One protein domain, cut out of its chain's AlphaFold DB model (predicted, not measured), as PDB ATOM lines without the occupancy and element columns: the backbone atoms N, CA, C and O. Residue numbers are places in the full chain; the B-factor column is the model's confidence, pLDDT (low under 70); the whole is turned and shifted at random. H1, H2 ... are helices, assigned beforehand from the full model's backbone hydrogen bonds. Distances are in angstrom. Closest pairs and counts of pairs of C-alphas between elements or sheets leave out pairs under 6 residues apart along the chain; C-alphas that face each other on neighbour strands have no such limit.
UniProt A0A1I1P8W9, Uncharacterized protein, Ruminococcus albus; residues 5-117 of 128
ATOM      1  N   LEU A   5     -59.226  13.091  72.548       81.88
ATOM      2  CA  LEU A   5     -57.869  12.790  72.079       81.88
ATOM      3  C   LEU A   5     -57.894  11.888  70.842       81.88
ATOM      4  O   LEU A   5     -57.122  12.109  69.912       81.88
ATOM      5  N   VAL A   6     -58.811  10.918  70.793       82.00
ATOM      6  CA  VAL A   6     -59.021  10.081  69.604       82.00
ATOM      7  C   VAL A   6     -59.765  10.863  68.518       82.00
ATOM      8  O   VAL A   6     -59.373  10.835  67.358       82.00
ATOM      9  N   ASP A   7     -60.798  11.622  68.869       75.50
ATOM     10  CA  ASP A   7     -61.672  12.242  67.857       75.50
ATOM     11  C   ASP A   7     -61.115  13.529  67.225       75.50
ATOM     12  O   ASP A   7     -61.630  14.027  66.212       75.50
ATOM     13  N   ILE A   8     -60.100  14.123  67.850       74.50
ATOM     14  CA  ILE A   8     -59.545  15.428  67.469       74.50
ATOM     15  C   ILE A   8     -58.040  15.337  67.271       74.50
ATOM     16  O   ILE A   8     -57.520  15.821  66.266       74.50
ATOM     17  N   PHE A   9     -57.335  14.701  68.206       78.50
ATOM     18  CA  PHE A   9     -55.876  14.702  68.220       78.50
ATOM     19  C   PHE A   9     -55.231  13.476  67.580       78.50
ATOM     20  O   PHE A   9     -54.005  13.467  67.447       78.50
ATOM     21  N   TYR A  10     -56.009  12.496  67.110       82.00
ATOM     22  CA  TYR A  10     -55.468  11.272  66.514       82.00
ATOM     23  C   TYR A  10     -54.461  11.553  65.406       82.00
ATOM     24  O   TYR A  10     -53.366  11.002  65.415       82.00
ATOM     25  N   ASP A  11     -54.775  12.461  64.487       77.44
ATOM     26  CA  ASP A  11     -53.858  12.783  63.397       77.44
ATOM     27  C   ASP A  11     -52.596  13.517  63.868       77.44
ATOM     28  O   ASP A  11     -51.524  13.336  63.290       77.44
ATOM     29  N   THR A  12     -52.702  14.352  64.906       79.00
ATOM     30  CA  THR A  12     -51.542  15.035  65.499       79.00
ATOM     31  C   THR A  12     -50.622  14.012  66.159       79.00
ATOM     32  O   THR A  12     -49.421  14.000  65.895       79.00
ATOM     33  N   VAL A  13     -51.188  13.093  66.948       84.12
ATOM     34  CA  VAL A  13     -50.446  11.979  67.554       84.12
ATOM     35  C   VAL A  13     -49.860  11.070  66.473       84.12
ATOM     36  O   VAL A  13     -48.690  10.708  66.546       84.12
ATOM     37  N   SER A  14     -50.622  10.764  65.423       84.31
ATOM     38  CA  SER A  14     -50.162   9.992  64.269       84.31
ATOM     39  C   SER A  14     -48.947  10.641  63.604       84.31
ATOM     40  O   SER A  14     -47.958   9.958  63.333       84.31
ATOM     41  N   GLY A  15     -48.959  11.966  63.423       82.25
ATOM     42  CA  GLY A  15     -47.813  12.725  62.923       82.25
ATOM     43  C   GLY A  15     -46.578  12.611  63.823       82.25
ATOM     44  O   GLY A  15     -45.480  12.371  63.322       82.25
ATOM     45  N   ILE A  16     -46.748  12.714  65.145       83.88
ATOM     46  CA  ILE A  16     -45.659  12.569  66.129       83.88
ATOM     47  C   ILE A  16     -45.066  11.152  66.087       83.88
ATOM     48  O   ILE A  16     -43.849  10.987  65.991       83.88
ATOM     49  N   ILE A  17     -45.916  10.122  66.112       85.19
ATOM     50  CA  ILE A  17     -45.498   8.715  66.058       85.19
ATOM     51  C   ILE A  17     -44.797   8.416  64.728       85.19
ATOM     52  O   ILE A  17     -43.736   7.795  64.718       85.19
ATOM     53  N   THR A  18     -45.326   8.914  63.610       84.00
ATOM     54  CA  THR A  18     -44.718   8.730  62.284       84.00
ATOM     55  C   THR A  18     -43.358   9.420  62.189       84.00
ATOM     56  O   THR A  18     -42.417   8.823  61.679       84.00
ATOM     57  N   LYS A  19     -43.201  10.634  62.733       84.38
ATOM     58  CA  LYS A  19     -41.893  11.309  62.808       84.38
ATOM     59  C   LYS A  19     -40.890  10.532  63.666       84.38
ATOM     60  O   LYS A  19     -39.723  10.448  63.306       84.38
ATOM     61  N   LYS A  20     -41.339   9.965  64.791       83.75
ATOM     62  CA  LYS A  20     -40.474   9.254  65.744       83.75
ATOM     63  C   LYS A  20     -40.001   7.891  65.231       83.75
ATOM     64  O   LYS A  20     -38.877   7.500  65.529       83.75
ATOM     65  N   TYR A  21     -40.848   7.167  64.500       80.62
ATOM     66  CA  TYR A  21     -40.576   5.777  64.110       80.62
ATOM     67  C   TYR A  21     -40.474   5.550  62.591       80.62
ATOM     68  O   TYR A  21     -40.104   4.460  62.162       80.62
ATOM     69  N   GLY A  22     -40.773   6.551  61.762       73.94
ATOM     70  CA  GLY A  22     -40.682   6.461  60.303       73.94
ATOM     71  C   GLY A  22     -41.517   5.317  59.713       73.94
ATOM     72  O   GLY A  22     -42.649   5.060  60.129       73.94
ATOM     73  N   SER A  23     -40.940   4.609  58.741       77.06
ATOM     74  CA  SER A  23     -41.522   3.426  58.089       77.06
ATOM     75  C   SER A  23     -41.274   2.110  58.843       77.06
ATOM     76  O   SER A  23     -41.576   1.045  58.312       77.06
ATOM     77  N   ALA A  24     -40.751   2.152  60.075       80.25
ATOM     78  CA  ALA A  24     -40.381   0.947  60.826       80.25
ATOM     79  C   ALA A  24     -41.578   0.088  61.276       80.25
ATOM     80  O   ALA A  24     -41.391  -1.056  61.684       80.25
ATOM     81  N   PHE A  25     -42.799   0.625  61.214       82.94
ATOM     82  CA  PHE A  25     -44.021  -0.057  61.631       82.94
ATOM     83  C   PHE A  25     -45.024  -0.180  60.488       82.94
ATOM     84  O   PHE A  25     -45.212   0.765  59.713       82.94
ATOM     85  N   THR A  26     -45.725  -1.318  60.449       86.69
ATOM     86  CA  THR A  26     -46.928  -1.490  59.622       86.69
ATOM     87  C   THR A  26     -48.040  -0.552  60.092       86.69
ATOM     88  O   THR A  26     -48.011  -0.044  61.216       86.69
ATOM     89  N   ASP A  27     -49.063  -0.343  59.265       83.31
ATOM     90  CA  ASP A  27     -50.184   0.531  59.628       83.31
ATOM     91  C   ASP A  27     -50.921   0.054  60.889       83.31
ATOM     92  O   ASP A  27     -51.308   0.873  61.725       83.31
ATOM     93  N   SER A  28     -51.040  -1.266  61.081       86.88
ATOM     94  CA  SER A  28     -51.638  -1.847  62.292       86.88
ATOM     95  C   SER A  28     -50.795  -1.554  63.532       86.88
ATOM     96  O   SER A  28     -51.311  -1.056  64.531       86.88
ATOM     97  N   GLN A  29     -49.482  -1.777  63.454       88.19
ATOM     98  CA  GLN A  29     -48.560  -1.491  64.558       88.19
ATOM     99  C   GLN A  29     -48.518   0.005  64.885       88.19
ATOM    100  O   GLN A  29     -48.475   0.395  66.052       88.19
ATOM    101  N   ARG A  30     -48.569   0.868  63.864       87.00
ATOM    102  CA  ARG A  30     -48.620   2.320  64.053       87.00
ATOM    103  C   ARG A  30     -49.896   2.727  64.785       87.00
ATOM    104  O   ARG A  30     -49.820   3.513  65.725       87.00
ATOM    105  N   ARG A  31     -51.043   2.160  64.405       87.44
ATOM    106  CA  ARG A  31     -52.322   2.391  65.087       87.44
ATOM    107  C   ARG A  31     -52.271   1.967  66.553       87.44
ATOM    108  O   ARG A  31     -52.680   2.746  67.406       87.44
ATOM    109  N   GLU A  32     -51.732   0.791  66.861       90.81
ATOM    110  CA  GLU A  32     -51.563   0.341  68.250       90.81
ATOM    111  C   GLU A  32     -50.690   1.302  69.063       90.81
ATOM    112  O   GLU A  32     -51.059   1.681  70.171       90.81
ATOM    113  N   LYS A  33     -49.569   1.770  68.497       90.19
ATOM    114  CA  LYS A  33     -48.701   2.756  69.159       90.19
ATOM    115  C   LYS A  33     -49.390   4.100  69.380       90.19
ATOM    116  O   LYS A  33     -49.171   4.711  70.422       90.19
ATOM    117  N   ILE A  34     -50.206   4.558  68.430       88.75
ATOM    118  CA  ILE A  34     -50.997   5.787  68.575       88.75
ATOM    119  C   ILE A  34     -51.999   5.637  69.722       88.75
ATOM    120  O   ILE A  34     -52.070   6.508  70.584       88.75
ATOM    121  N   LEU A  35     -52.748   4.532  69.753       90.31
ATOM    122  CA  LEU A  35     -53.755   4.295  70.786       90.31
ATOM    123  C   LEU A  35     -53.127   4.131  72.172       90.31
ATOM    124  O   LEU A  35     -53.623   4.732  73.116       90.31
ATOM    125  N   ALA A  36     -52.015   3.400  72.279       91.38
ATOM    126  CA  ALA A  36     -51.270   3.272  73.529       91.38
ATOM    127  C   ALA A  36     -50.771   4.636  74.031       91.38
ATOM    128  O   ALA A  36     -50.960   4.974  75.191       91.38
ATOM    129  N   PHE A  37     -50.218   5.467  73.141       89.94
ATOM    130  CA  PHE A  37     -49.770   6.813  73.505       89.94
ATOM    131  C   PHE A  37     -50.923   7.714  73.974       89.94
ATOM    132  O   PHE A  37     -50.763   8.495  74.909       89.94
ATOM    133  N   ILE A  38     -52.093   7.614  73.335       89.69
ATOM    134  CA  ILE A  38     -53.299   8.333  73.766       89.69
ATOM    135  C   ILE A  38     -53.760   7.851  75.147       89.69
ATOM    136  O   ILE A  38     -54.160   8.676  75.967       89.69
ATOM    137  N   ASP A  39     -53.710   6.546  75.409       90.69
ATOM    138  CA  ASP A  39     -54.104   5.983  76.701       90.69
ATOM    139  C   ASP A  39     -53.146   6.411  77.821       90.69
ATOM    140  O   ASP A  39     -53.600   6.900  78.853       90.69
ATOM    141  N   ASP A  40     -51.834   6.379  77.577       90.81
ATOM    142  CA  ASP A  40     -50.818   6.876  78.517       90.81
ATOM    143  C   ASP A  40     -51.034   8.362  78.846       90.81
ATOM    144  O   ASP A  40     -51.012   8.772  80.012       90.81
ATOM    145  N   LEU A  41     -51.303   9.184  77.821       88.12
ATOM    146  CA  LEU A  41     -51.663  10.589  78.014       88.12
ATOM    147  C   LEU A  41     -52.928  10.737  78.852       88.12
ATOM    148  O   LEU A  41     -52.999  11.639  79.687       88.12
ATOM    149  N   ARG A  42     -53.915   9.861  78.647       88.31
ATOM    150  CA  ARG A  42     -55.152   9.868  79.417       88.31
ATOM    151  C   ARG A  42     -54.919   9.545  80.877       88.31
ATOM    152  O   ARG A  42     -55.350  10.317  81.728       88.31
ATOM    153  N   VAL A  43     -54.230   8.449  81.163       89.88
ATOM    154  CA  VAL A  43     -53.944   8.007  82.532       89.88
ATOM    155  C   VAL A  43     -53.149   9.070  83.295       89.88
ATOM    156  O   VAL A  43     -53.444   9.334  84.458       89.88
ATOM    157  N   GLY A  44     -52.204   9.746  82.636       89.50
ATOM    158  CA  GLY A  44     -51.430  10.828  83.251       89.50
ATOM    159  C   GLY A  44     -52.198  12.139  83.468       89.50
ATOM    160  O   GLY A  44     -51.742  12.973  84.244       89.50
ATOM    161  N   ASN A  45     -53.340  12.346  82.801       90.12
ATOM    162  CA  ASN A  45     -54.041  13.639  82.754       90.12
ATOM    163  C   ASN A  45     -55.567  13.504  82.895       90.12
ATOM    164  O   ASN A  45     -56.316  14.298  82.320       90.12
ATOM    165  N   VAL A  46     -56.035  12.497  83.646       90.31
ATOM    166  CA  VAL A  46     -57.460  12.122  83.737       90.31
ATOM    167  C   VAL A  46     -58.346  13.332  84.013       90.31
ATOM    168  O   VAL A  46     -59.283  13.577  83.264       90.31
ATOM    169  N   PHE A  47     -58.032  14.125  85.043       89.81
ATOM    170  CA  PHE A  47     -58.847  15.284  85.412       89.81
ATOM    171  C   PHE A  47     -59.011  16.270  84.247       89.81
ATOM    172  O   PHE A  47     -60.134  16.546  83.828       89.81
ATOM    173  N   THR A  48     -57.901  16.754  83.685       88.88
ATOM    174  CA  THR A  48     -57.894  17.726  82.582       88.88
ATOM    175  C   THR A  48     -58.651  17.199  81.366       88.88
ATOM    176  O   THR A  48     -59.408  17.934  80.733       88.88
ATOM    177  N   ILE A  49     -58.495  15.912  81.047       87.81
ATOM    178  CA  ILE A  49     -59.147  15.291  79.892       87.81
ATOM    179  C   ILE A  49     -60.650  15.140  80.103       87.81
ATOM    180  O   ILE A  49     -61.413  15.519  79.219       87.81
ATOM    181  N   GLU A  50     -61.085  14.637  81.255       89.75
ATOM    182  CA  GLU A  50     -62.511  14.458  81.545       89.75
ATOM    183  C   GLU A  50     -63.225  15.821  81.640       89.75
ATOM    184  O   GLU A  50     -64.323  15.982  81.108       89.75
ATOM    185  N   GLN A  51     -62.587  16.846  82.222       89.12
ATOM    186  CA  GLN A  51     -63.138  18.209  82.238       89.12
ATOM    187  C   GLN A  51     -63.216  18.825  80.836       89.12
ATOM    188  O   GLN A  51     -64.222  19.438  80.482       89.12
ATOM    189  N   THR A  52     -62.178  18.636  80.018       86.62
ATOM    190  CA  THR A  52     -62.182  19.092  78.621       86.62
ATOM    191  C   THR A  52     -63.297  18.416  77.829       86.62
ATOM    192  O   THR A  52     -64.051  19.096  77.135       86.62
ATOM    193  N   GLN A  53     -63.450  17.096  77.971       85.94
ATOM    194  CA  GLN A  53     -64.524  16.343  77.330       85.94
ATOM    195  C   GLN A  53     -65.899  16.871  77.755       85.94
ATOM    196  O   GLN A  53     -66.738  17.126  76.898       85.94
ATOM    197  N   ALA A  54     -66.111  17.130  79.048       86.25
ATOM    198  CA  ALA A  54     -67.376  17.662  79.547       86.25
ATOM    199  C   ALA A  54     -67.715  19.052  78.975       86.25
ATOM    200  O   ALA A  54     -68.879  19.333  78.680       86.25
ATOM    201  N   ILE A  55     -66.715  19.927  78.794       81.50
ATOM    202  CA  ILE A  55     -66.914  21.229  78.136       81.50
ATOM    203  C   ILE A  55     -67.334  21.020  76.679       81.50
ATOM    204  O   ILE A  55     -68.314  21.623  76.240       81.50
ATOM    205  N   ILE A  56     -66.639  20.137  75.957       79.69
ATOM    206  CA  ILE A  56     -66.943  19.806  74.558       79.69
ATOM    207  C   ILE A  56     -68.357  19.232  74.425       79.69
ATOM    208  O   ILE A  56     -69.104  19.659  73.551       79.69
ATOM    209  N   ASP A  57     -68.754  18.315  75.303       81.88
ATOM    210  CA  ASP A  57     -70.076  17.686  75.258       81.88
ATOM    211  C   ASP A  57     -71.196  18.695  75.553       81.88
ATOM    212  O   ASP A  57     -72.268  18.637  74.951       81.88
ATOM    213  N   LYS A  58     -70.953  19.643  76.468       80.56
ATOM    214  CA  LYS A  58     -71.955  20.629  76.899       80.56
ATOM    215  C   LYS A  58     -72.086  21.823  75.957       80.56
ATOM    216  O   LYS A  58     -73.196  22.303  75.732       80.56
ATOM    217  N   LYS A  59     -70.962  22.378  75.508       72.88
ATOM    218  CA  LYS A  59     -70.899  23.643  74.759       72.88
ATOM    219  C   LYS A  59     -70.545  23.441  73.290       72.88
ATOM    220  O   LYS A  59     -70.794  24.332  72.486       72.88
ATOM    221  N   GLY A  60     -70.013  22.278  72.925       68.44
ATOM    222  CA  GLY A  60     -69.456  22.054  71.602       68.44
ATOM    223  C   GLY A  60     -68.183  22.867  71.374       68.44
ATOM    224  O   GLY A  60     -67.570  23.398  72.299       68.44
ATOM    225  N   PHE A  61     -67.789  22.954  70.108       65.88
ATOM    226  CA  PHE A  61     -66.743  23.863  69.657       65.88
ATOM    227  C   PHE A  61     -67.375  25.095  69.028       65.88
ATOM    228  O   PHE A  61     -68.351  24.975  68.282       65.88
ATOM    229  N   ASN A  62     -66.764  26.252  69.256       56.59
ATOM    230  CA  ASN A  62     -67.112  27.449  68.510       56.59
ATOM    231  C   ASN A  62     -66.694  27.320  67.036       56.59
ATOM    232  O   ASN A  62     -65.736  26.617  66.700       56.59
ATOM    233  N   ASN A  63     -67.417  28.009  66.148       57.38
ATOM    234  CA  ASN A  63     -67.209  27.959  64.701       57.38
ATOM    235  C   ASN A  63     -66.831  29.344  64.147       57.38
ATOM    236  O   ASN A  63     -67.691  30.102  63.713       57.38
ATOM    237  N   PHE A  64     -65.532  29.653  64.144       54.34
ATOM    238  CA  PHE A  64     -64.964  30.932  63.678       54.34
ATOM    239  C   PHE A  64     -64.270  30.826  62.308       54.34
ATOM    240  O   PHE A  64     -63.295  31.522  62.039       54.34
ATOM    241  N   TYR A  65     -64.716  29.918  61.433       54.94
ATOM    242  CA  TYR A  65     -63.994  29.572  60.196       54.94
ATOM    243  C   TYR A  65     -63.736  30.759  59.252       54.94
ATOM    244  O   TYR A  65     -62.727  30.784  58.549       54.94
ATOM    245  N   THR A  66     -64.640  31.740  59.234       57.50
ATOM    246  CA  THR A  66     -64.573  32.916  58.352       57.50
ATOM    247  C   THR A  66     -63.863  34.116  58.977       57.50
ATOM    248  O   THR A  66     -63.698  35.129  58.296       57.50
ATOM    249  N   ASP A  67     -63.418  34.011  60.231       59.09
ATOM    250  CA  ASP A  67     -62.761  35.104  60.944       59.09
ATOM    251  C   ASP A  67     -61.238  35.076  60.822       59.09
ATOM    252  O   ASP A  67     -60.617  34.130  60.324       59.09
ATOM    253  N   SER A  68     -60.630  36.177  61.261       60.22
ATOM    254  CA  SER A  68     -59.184  36.335  61.364       60.22
ATOM    255  C   SER A  68     -58.806  36.771  62.774       60.22
ATOM    256  O   SER A  68     -59.394  37.702  63.311       60.22
ATOM    257  N   VAL A  69     -57.787  36.131  63.340       57.19
ATOM    258  CA  VAL A  69     -57.185  36.486  64.631       57.19
ATOM    259  C   VAL A  69     -55.840  37.134  64.348       57.19
ATOM    260  O   VAL A  69     -54.992  36.531  63.688       57.19
ATOM    261  N   ASN A  70     -55.637  38.372  64.809       60.16
ATOM    262  CA  ASN A  70     -54.415  39.152  64.554       60.16
ATOM    263  C   ASN A  70     -54.017  39.204  63.060       60.16
ATOM    264  O   ASN A  70     -52.845  39.084  62.711       60.16
ATOM    265  N   GLY A  71     -54.999  39.323  62.159       61.62
ATOM    266  CA  GLY A  71     -54.765  39.361  60.708       61.62
ATOM    267  C   GLY A  71     -54.462  38.004  60.056       61.62
ATOM    268  O   GLY A  71     -54.189  37.952  58.857       61.62
ATOM    269  N   VAL A  72     -54.534  36.899  60.806       59.25
ATOM    270  CA  VAL A  72     -54.372  35.535  60.289       59.25
ATOM    271  C   VAL A  72     -55.721  34.823  60.295       59.25
ATOM    272  O   VAL A  72     -56.364  34.712  61.333       59.25
ATOM    273  N   SER A  73     -56.141  34.308  59.138       59.53
ATOM    274  CA  SER A  73     -57.394  33.552  59.021       59.53
ATOM    275  C   SER A  73     -57.418  32.356  59.979       59.53
ATOM    276  O   SER A  73     -56.485  31.547  59.984       59.53
ATOM    277  N   CYS A  74     -58.513  32.203  60.727       57.25
ATOM    278  CA  CYS A  74     -58.763  31.053  61.596       57.25
ATOM    279  C   CYS A  74     -58.650  29.725  60.832       57.25
ATOM    280  O   CYS A  74     -58.101  28.761  61.357       57.25
ATOM    281  N   PHE A  75     -59.038  29.682  59.553       53.91
ATOM    282  CA  PHE A  75     -58.845  28.509  58.692       53.91
ATOM    283  C   PHE A  75     -57.378  28.047  58.594       53.91
ATOM    284  O   PHE A  75     -57.098  26.859  58.460       53.91
ATOM    285  N   ARG A  76     -56.414  28.974  58.686       52.44
ATOM    286  CA  ARG A  76     -54.977  28.654  58.652       52.44
ATOM    287  C   ARG A  76     -54.430  28.203  60.007       52.44
ATOM    288  O   ARG A  76     -53.356  27.608  60.043       52.44
ATOM    289  N   LEU A  77     -55.135  28.508  61.096       52.28
ATOM    290  CA  LEU A  77     -54.713  28.219  62.467       52.28
ATOM    291  C   LEU A  77     -55.303  26.902  62.992       52.28
ATOM    292  O   LEU A  77     -54.655  26.214  63.776       52.28
ATOM    293  N   VAL A  78     -56.494  26.521  62.530       51.62
ATOM    294  CA  VAL A  78     -57.300  25.445  63.117       51.62
ATOM    295  C   VAL A  78     -57.348  24.220  62.195       51.62
ATOM    296  O   VAL A  78     -57.495  24.349  60.980       51.62
ATOM    297  N   LYS A  79     -57.254  23.003  62.750       50.25
ATOM    298  CA  LYS A  79     -57.491  21.761  61.996       50.25
ATOM    299  C   LYS A  79     -58.975  21.355  62.012       50.25
ATOM    300  O   LYS A  79     -59.585  21.262  63.074       50.25
ATOM    301  N   GLU A  80     -59.530  21.002  60.852       44.62
ATOM    302  CA  GLU A  80     -60.758  20.197  60.770       44.62
ATOM    303  C   GLU A  80     -60.486  18.803  61.362       44.62
ATOM    304  O   GLU A  80     -59.724  18.009  60.808       44.62
ATOM    305  N   GLY A  81     -61.071  18.506  62.527       39.84
ATOM    306  CA  GLY A  81     -61.194  17.121  62.988       39.84
ATOM    307  C   GLY A  81     -62.075  16.320  62.022       39.84
ATOM    308  O   GLY A  81     -62.797  16.908  61.225       39.84
ATOM    309  N   PHE A  82     -62.047  14.989  62.108       32.88
ATOM    310  CA  PHE A  82     -62.556  14.026  61.107       32.88
ATOM    311  C   PHE A  82     -64.079  14.022  60.799       32.88
ATOM    312  O   PHE A  82     -64.621  13.041  60.306       32.88
ATOM    313  N   PHE A  83     -64.796  15.108  61.058       32.94
ATOM    314  CA  PHE A  83     -66.165  15.351  60.615       32.94
ATOM    315  C   PHE A  83     -66.224  16.811  60.196       32.94
ATOM    316  O   PHE A  83     -65.899  17.635  61.041       32.94
ATOM    317  N   GLY A  84     -66.624  17.103  58.949       33.88
ATOM    318  CA  GLY A  84     -66.639  18.419  58.274       33.88
ATOM    319  C   GLY A  84     -67.377  19.561  58.992       33.88
ATOM    320  O   GLY A  84     -68.315  20.149  58.465       33.88
ATOM    321  N   LYS A  85     -66.951  19.857  60.215       35.38
ATOM    322  CA  LYS A  85     -67.354  20.912  61.132       35.38
ATOM    323  C   LYS A  85     -66.054  21.420  61.752       35.38
ATOM    324  O   LYS A  85     -65.331  20.657  62.396       35.38
ATOM    325  N   ALA A  86     -65.734  22.686  61.521       40.16
ATOM    326  CA  ALA A  86     -64.536  23.314  62.055       40.16
ATOM    327  C   ALA A  86     -64.563  23.300  63.592       40.16
ATOM    328  O   ALA A  86     -65.523  23.769  64.199       40.16
ATOM    329  N   LYS A  87     -63.529  22.727  64.216       50.69
ATOM    330  CA  LYS A  87     -63.414  22.577  65.674       50.69
ATOM    331  C   LYS A  87     -62.408  23.611  66.182       50.69
ATOM    332  O   LYS A  87     -61.209  23.362  66.111       50.69
ATOM    333  N   VAL A  88     -62.859  24.795  66.606       48.59
ATOM    334  CA  VAL A  88     -61.946  25.908  66.918       48.59
ATOM    335  C   VAL A  88     -61.404  25.829  68.344       48.59
ATOM    336  O   VAL A  88     -62.089  26.143  69.310       48.59
ATOM    337  N   CYS A  89     -60.132  25.441  68.454       53.28
ATOM    338  CA  CYS A  89     -59.265  25.809  69.568       53.28
ATOM    339  C   CYS A  89     -57.881  26.172  68.997       53.28
ATOM    340  O   CYS A  89     -57.331  25.404  68.203       53.28
ATOM    341  N   TYR A  90     -57.345  27.346  69.358       46.28
ATOM    342  CA  TYR A  90     -56.084  27.933  68.873       46.28
ATOM    343  C   TYR A  90     -54.919  26.952  68.977       46.28
ATOM    344  O   TYR A  90     -54.009  26.960  68.152       46.28
ATOM    345  N   PHE A  91     -54.950  26.089  69.991       50.25
ATOM    346  CA  PHE A  91     -53.889  25.132  70.240       50.25
ATOM    347  C   PHE A  91     -53.944  23.909  69.320       50.25
ATOM    348  O   PHE A  91     -52.861  23.401  69.022       50.25
ATOM    349  N   ILE A  92     -55.117  23.516  68.784       54.62
ATOM    350  CA  ILE A  92     -55.313  22.401  67.825       54.62
ATOM    351  C   ILE A  92     -54.702  22.758  66.456       54.62
ATOM    352  O   ILE A  92     -55.374  22.946  65.440       54.62
ATOM    353  N   THR A  93     -53.381  22.847  66.431       50.47
ATOM    354  CA  THR A  93     -52.569  23.188  65.265       50.47
ATOM    355  C   THR A  93     -52.027  21.913  64.625       50.47
ATOM    356  O   THR A  93     -51.710  20.927  65.296       50.47
ATOM    357  N   ARG A  94     -51.902  21.916  63.291       46.16
ATOM    358  CA  ARG A  94     -51.416  20.765  62.497       46.16
ATOM    359  C   ARG A  94     -49.933  20.443  62.726       46.16
ATOM    360  O   ARG A  94     -49.478  19.375  62.329       46.16
ATOM    361  N   THR A  95     -49.177  21.363  63.319       52.34
ATOM    362  CA  THR A  95     -47.710  21.329  63.401       52.34
ATOM    363  C   THR A  95     -47.236  21.361  64.848       52.34
ATOM    364  O   THR A  95     -46.473  22.241  65.244       52.34
ATOM    365  N   LYS A  96     -47.707  20.409  65.658       62.94
ATOM    366  CA  LYS A  96     -47.141  20.178  66.989       62.94
ATOM    367  C   LYS A  96     -46.176  19.010  66.943       62.94
ATOM    368  O   LYS A  96     -46.494  17.936  66.441       62.94
ATOM    369  N   ASP A  97     -44.996  19.247  67.496       62.84
ATOM    370  CA  ASP A  97     -43.955  18.233  67.631       62.84
ATOM    371  C   ASP A  97     -44.062  17.471  68.960       62.84
ATOM    372  O   ASP A  97     -43.378  16.468  69.155       62.84
ATOM    373  N   LYS A  98     -44.945  17.917  69.866       76.50
ATOM    374  CA  LYS A  98     -45.152  17.325  71.189       76.50
ATOM    375  C   LYS A  98     -46.620  17.407  71.613       76.50
ATOM    376  O   LYS A  98     -47.282  18.413  71.370       76.50
ATOM    377  N   MET A  99     -47.094  16.341  72.251       82.75
ATOM    378  CA  MET A  99     -48.392  16.229  72.917       82.75
ATOM    379  C   MET A  99     -48.098  15.813  74.360       82.75
ATOM    380  O   MET A  99     -47.622  14.700  74.581       82.75
ATOM    381  N   ASP A 100     -48.274  16.723  75.312       84.50
ATOM    382  CA  ASP A 100     -47.946  16.539  76.728       84.50
ATOM    383  C   ASP A 100     -48.978  17.218  77.640       84.50
ATOM    384  O   ASP A 100     -49.894  17.888  77.164       84.50
ATOM    385  N   SER A 101     -48.830  17.041  78.954       86.12
ATOM    386  CA  SER A 101     -49.726  17.607  79.969       86.12
ATOM    387  C   SER A 101     -49.916  19.117  79.833       86.12
ATOM    388  O   SER A 101     -51.046  19.590  79.839       86.12
ATOM    389  N   THR A 102     -48.832  19.868  79.624       86.81
ATOM    390  CA  THR A 102     -48.885  21.328  79.457       86.81
ATOM    391  C   THR A 102     -49.744  21.723  78.263       86.81
ATOM    392  O   THR A 102     -50.549  22.647  78.342       86.81
ATOM    393  N   TYR A 103     -49.603  21.017  77.145       82.56
ATOM    394  CA  TYR A 103     -50.423  21.278  75.975       82.56
ATOM    395  C   TYR A 103     -51.901  20.910  76.200       82.56
ATOM    396  O   TYR A 103     -52.787  21.647  75.770       82.56
ATOM    397  N   LEU A 104     -52.185  19.815  76.912       85.44
ATOM    398  CA  LEU A 104     -53.556  19.448  77.284       85.44
ATOM    399  C   LEU A 104     -54.205  20.495  78.202       85.44
ATOM    400  O   LEU A 104     -55.373  20.829  78.018       85.44
ATOM    401  N   GLU A 105     -53.449  21.058  79.144       86.44
ATOM    402  CA  GLU A 105     -53.903  22.158  80.004       86.44
ATOM    403  C   GLU A 105     -54.202  23.433  79.209       86.44
ATOM    404  O   GLU A 105     -55.205  24.091  79.468       86.44
ATOM    405  N   GLN A 106     -53.388  23.766  78.203       82.19
ATOM    406  CA  GLN A 106     -53.648  24.914  77.323       82.19
ATOM    407  C   GLN A 106     -54.967  24.766  76.558       82.19
ATOM    408  O   GLN A 106     -55.746  25.716  76.480       82.19
ATOM    409  N   VAL A 107     -55.233  23.568  76.024       80.50
ATOM    410  CA  VAL A 107     -56.498  23.253  75.343       80.50
ATOM    411  C   VAL A 107     -57.674  23.370  76.313       80.50
ATOM    412  O   VAL A 107     -58.679  23.999  75.983       80.50
ATOM    413  N   TYR A 108     -57.541  22.806  77.516       85.00
ATOM    414  CA  TYR A 108     -58.560  22.900  78.559       85.00
ATOM    415  C   TYR A 108     -58.872  24.354  78.937       85.00
ATOM    416  O   TYR A 108     -60.034  24.757  78.909       85.00
ATOM    417  N   GLU A 109     -57.850  25.149  79.267       83.88
ATOM    418  CA  GLU A 109     -58.025  26.532  79.717       83.88
ATOM    419  C   GLU A 109     -58.664  27.408  78.646       83.88
ATOM    420  O   GLU A 109     -59.539  28.217  78.945       83.88
ATOM    421  N   GLU A 110     -58.276  27.233  77.386       77.88
ATOM    422  CA  GLU A 110     -58.906  27.965  76.300       77.88
ATOM    423  C   GLU A 110     -60.388  27.602  76.152       77.88
ATOM    424  O   GLU A 110     -61.232  28.497  76.093       77.88
ATOM    425  N   LEU A 111     -60.721  26.308  76.130       77.69
ATOM    426  CA  LEU A 111     -62.112  25.864  76.030       77.69
ATOM    427  C   LEU A 111     -62.938  26.322  77.235       77.69
ATOM    428  O   LEU A 111     -64.095  26.707  77.071       77.69
ATOM    429  N   ARG A 112     -62.348  26.342  78.434       83.69
ATOM    430  CA  ARG A 112     -62.978  26.858  79.656       83.69
ATOM    431  C   ARG A 112     -63.314  28.343  79.534       83.69
ATOM    432  O   ARG A 112     -64.441  28.725  79.838       83.69
ATOM    433  N   LYS A 113     -62.366  29.163  79.073       79.81
ATOM    434  CA  LYS A 113     -62.564  30.605  78.850       79.81
ATOM    435  C   LYS A 113     -63.618  30.872  77.783       79.81
ATOM    436  O   LYS A 113     -64.536  31.658  78.006       79.81
ATOM    437  N   GLN A 114     -63.554  30.145  76.668       72.31
ATOM    438  CA  GLN A 114     -64.566  30.237  75.618       72.31
ATOM    439  C   GLN A 114     -65.963  29.882  76.150       72.31
ATOM    440  O   GLN A 114     -66.923  30.617  75.931       72.31
ATOM    441  N   ALA A 115     -66.078  28.790  76.915       74.38
ATOM    442  CA  ALA A 115     -67.332  28.359  77.532       74.38
ATOM    443  C   ALA A 115     -67.891  29.357  78.563       74.38
ATOM    444  O   ALA A 115     -69.097  29.327  78.833       74.38
ATOM    445  N   ALA A 116     -67.030  30.209  79.128       78.69
ATOM    446  CA  ALA A 116     -67.377  31.303  80.030       78.69
ATOM    447  C   ALA A 116     -67.745  32.612  79.303       78.69
ATOM    448  O   ALA A 116     -68.069  33.588  79.972       78.69
ATOM    449  N   GLY A 117     -67.716  32.640  77.965       72.12
ATOM    450  CA  GLY A 117     -68.031  33.831  77.167       72.12
ATOM    451  C   GLY A 117     -66.847  34.779  76.967       72.12
ATOM    452  O   GLY A 117     -67.015  35.862  76.413       72.12
TER     453      GLY A 117
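Overview. This is residues 5 to 117 of the 128 residues of an uncharacterized protein of Ruminococcus albus (UniProt A0A1I1P8W9). Two pairs of helices are joined at a corner: H1 and H2 cross steeply, and H3 and H5 run side by side the same way, with H3 turning off at about a right angle from the end of H2. A long looped stretch from residue 60 to residue 100, with the four-residue H4 in it, leaves the end of H3 and folds back to the start of H5. The printed part has 113 residues with five named helices, H1 to H5 in order along the chain, and no named strand; the class is all helix. It is compact, with a radius of gyration of the C-alphas of 14.7 A, and spans 44 by 30 by 24 A.

Along the chain. H1 is residues 10 to 21, 16.1 A long from first to last C-alpha, beginning with C-alpha 10 at (-55.468, 11.272, 66.514). H2, the longest helix, is residues 27 to 44, 25.8 A long. H3 is residues 46 to 59, 19.8 A long; its first C-alpha, 46, is at (-57.460, 12.122, 83.737). H4 is residues 74 to 77, 5.0 A long. H5 is residues 101 to 115, 20.8 A long, and ends with C-alpha 115 at (-67.332, 28.359, 77.532).

Arrangement. H2 touches H1 with residues 30 to 38 alone; the closest C-alphas of the two helices are those of Ser 14 and Ile 34, 6.1 A apart. They run opposite ways at a steep tilt of 69 degrees, only just short of about perpendicular. H2 and H3 are close but not clearly touching, about perpendicular at 81 degrees, with the C-alphas of Arg 42 and Ile 49 closest at 6.8 A. H3 touches H5, the same way at a shallow tilt of 27 degrees; the C-alphas of Thr 52 and Tyr 108 come closest, at 5.3 A. H2 and H5 are close but not clearly touching, with the C-alphas of Leu 41 and Ser 101 closest at 7.5 A. H1 is apart from H3 and from H5, and H4 is apart from H1, H2, H3 and H5. In H1, H2, H3 and H5 every O i to N i+4 pair is within hydrogen-bond range; H4 is too short for such a pair, and its 1 O i to N i+3 pair is within range.

Size, cuts and confidence. The C-alphas of Ala 24 and Gly 117 are the two farthest apart, at 46.0 A. The printed part has no cut. The links H1 to H2 and H2 to H3 are tight; H3 to H4, with 14 residues, and H4 to H5, with 23, are long. Residues 68 to 69 pair antiparallel with residues 72 to 73. The mean pLDDT of the printed part is 73.2, and residues 60 to 97 are under 70.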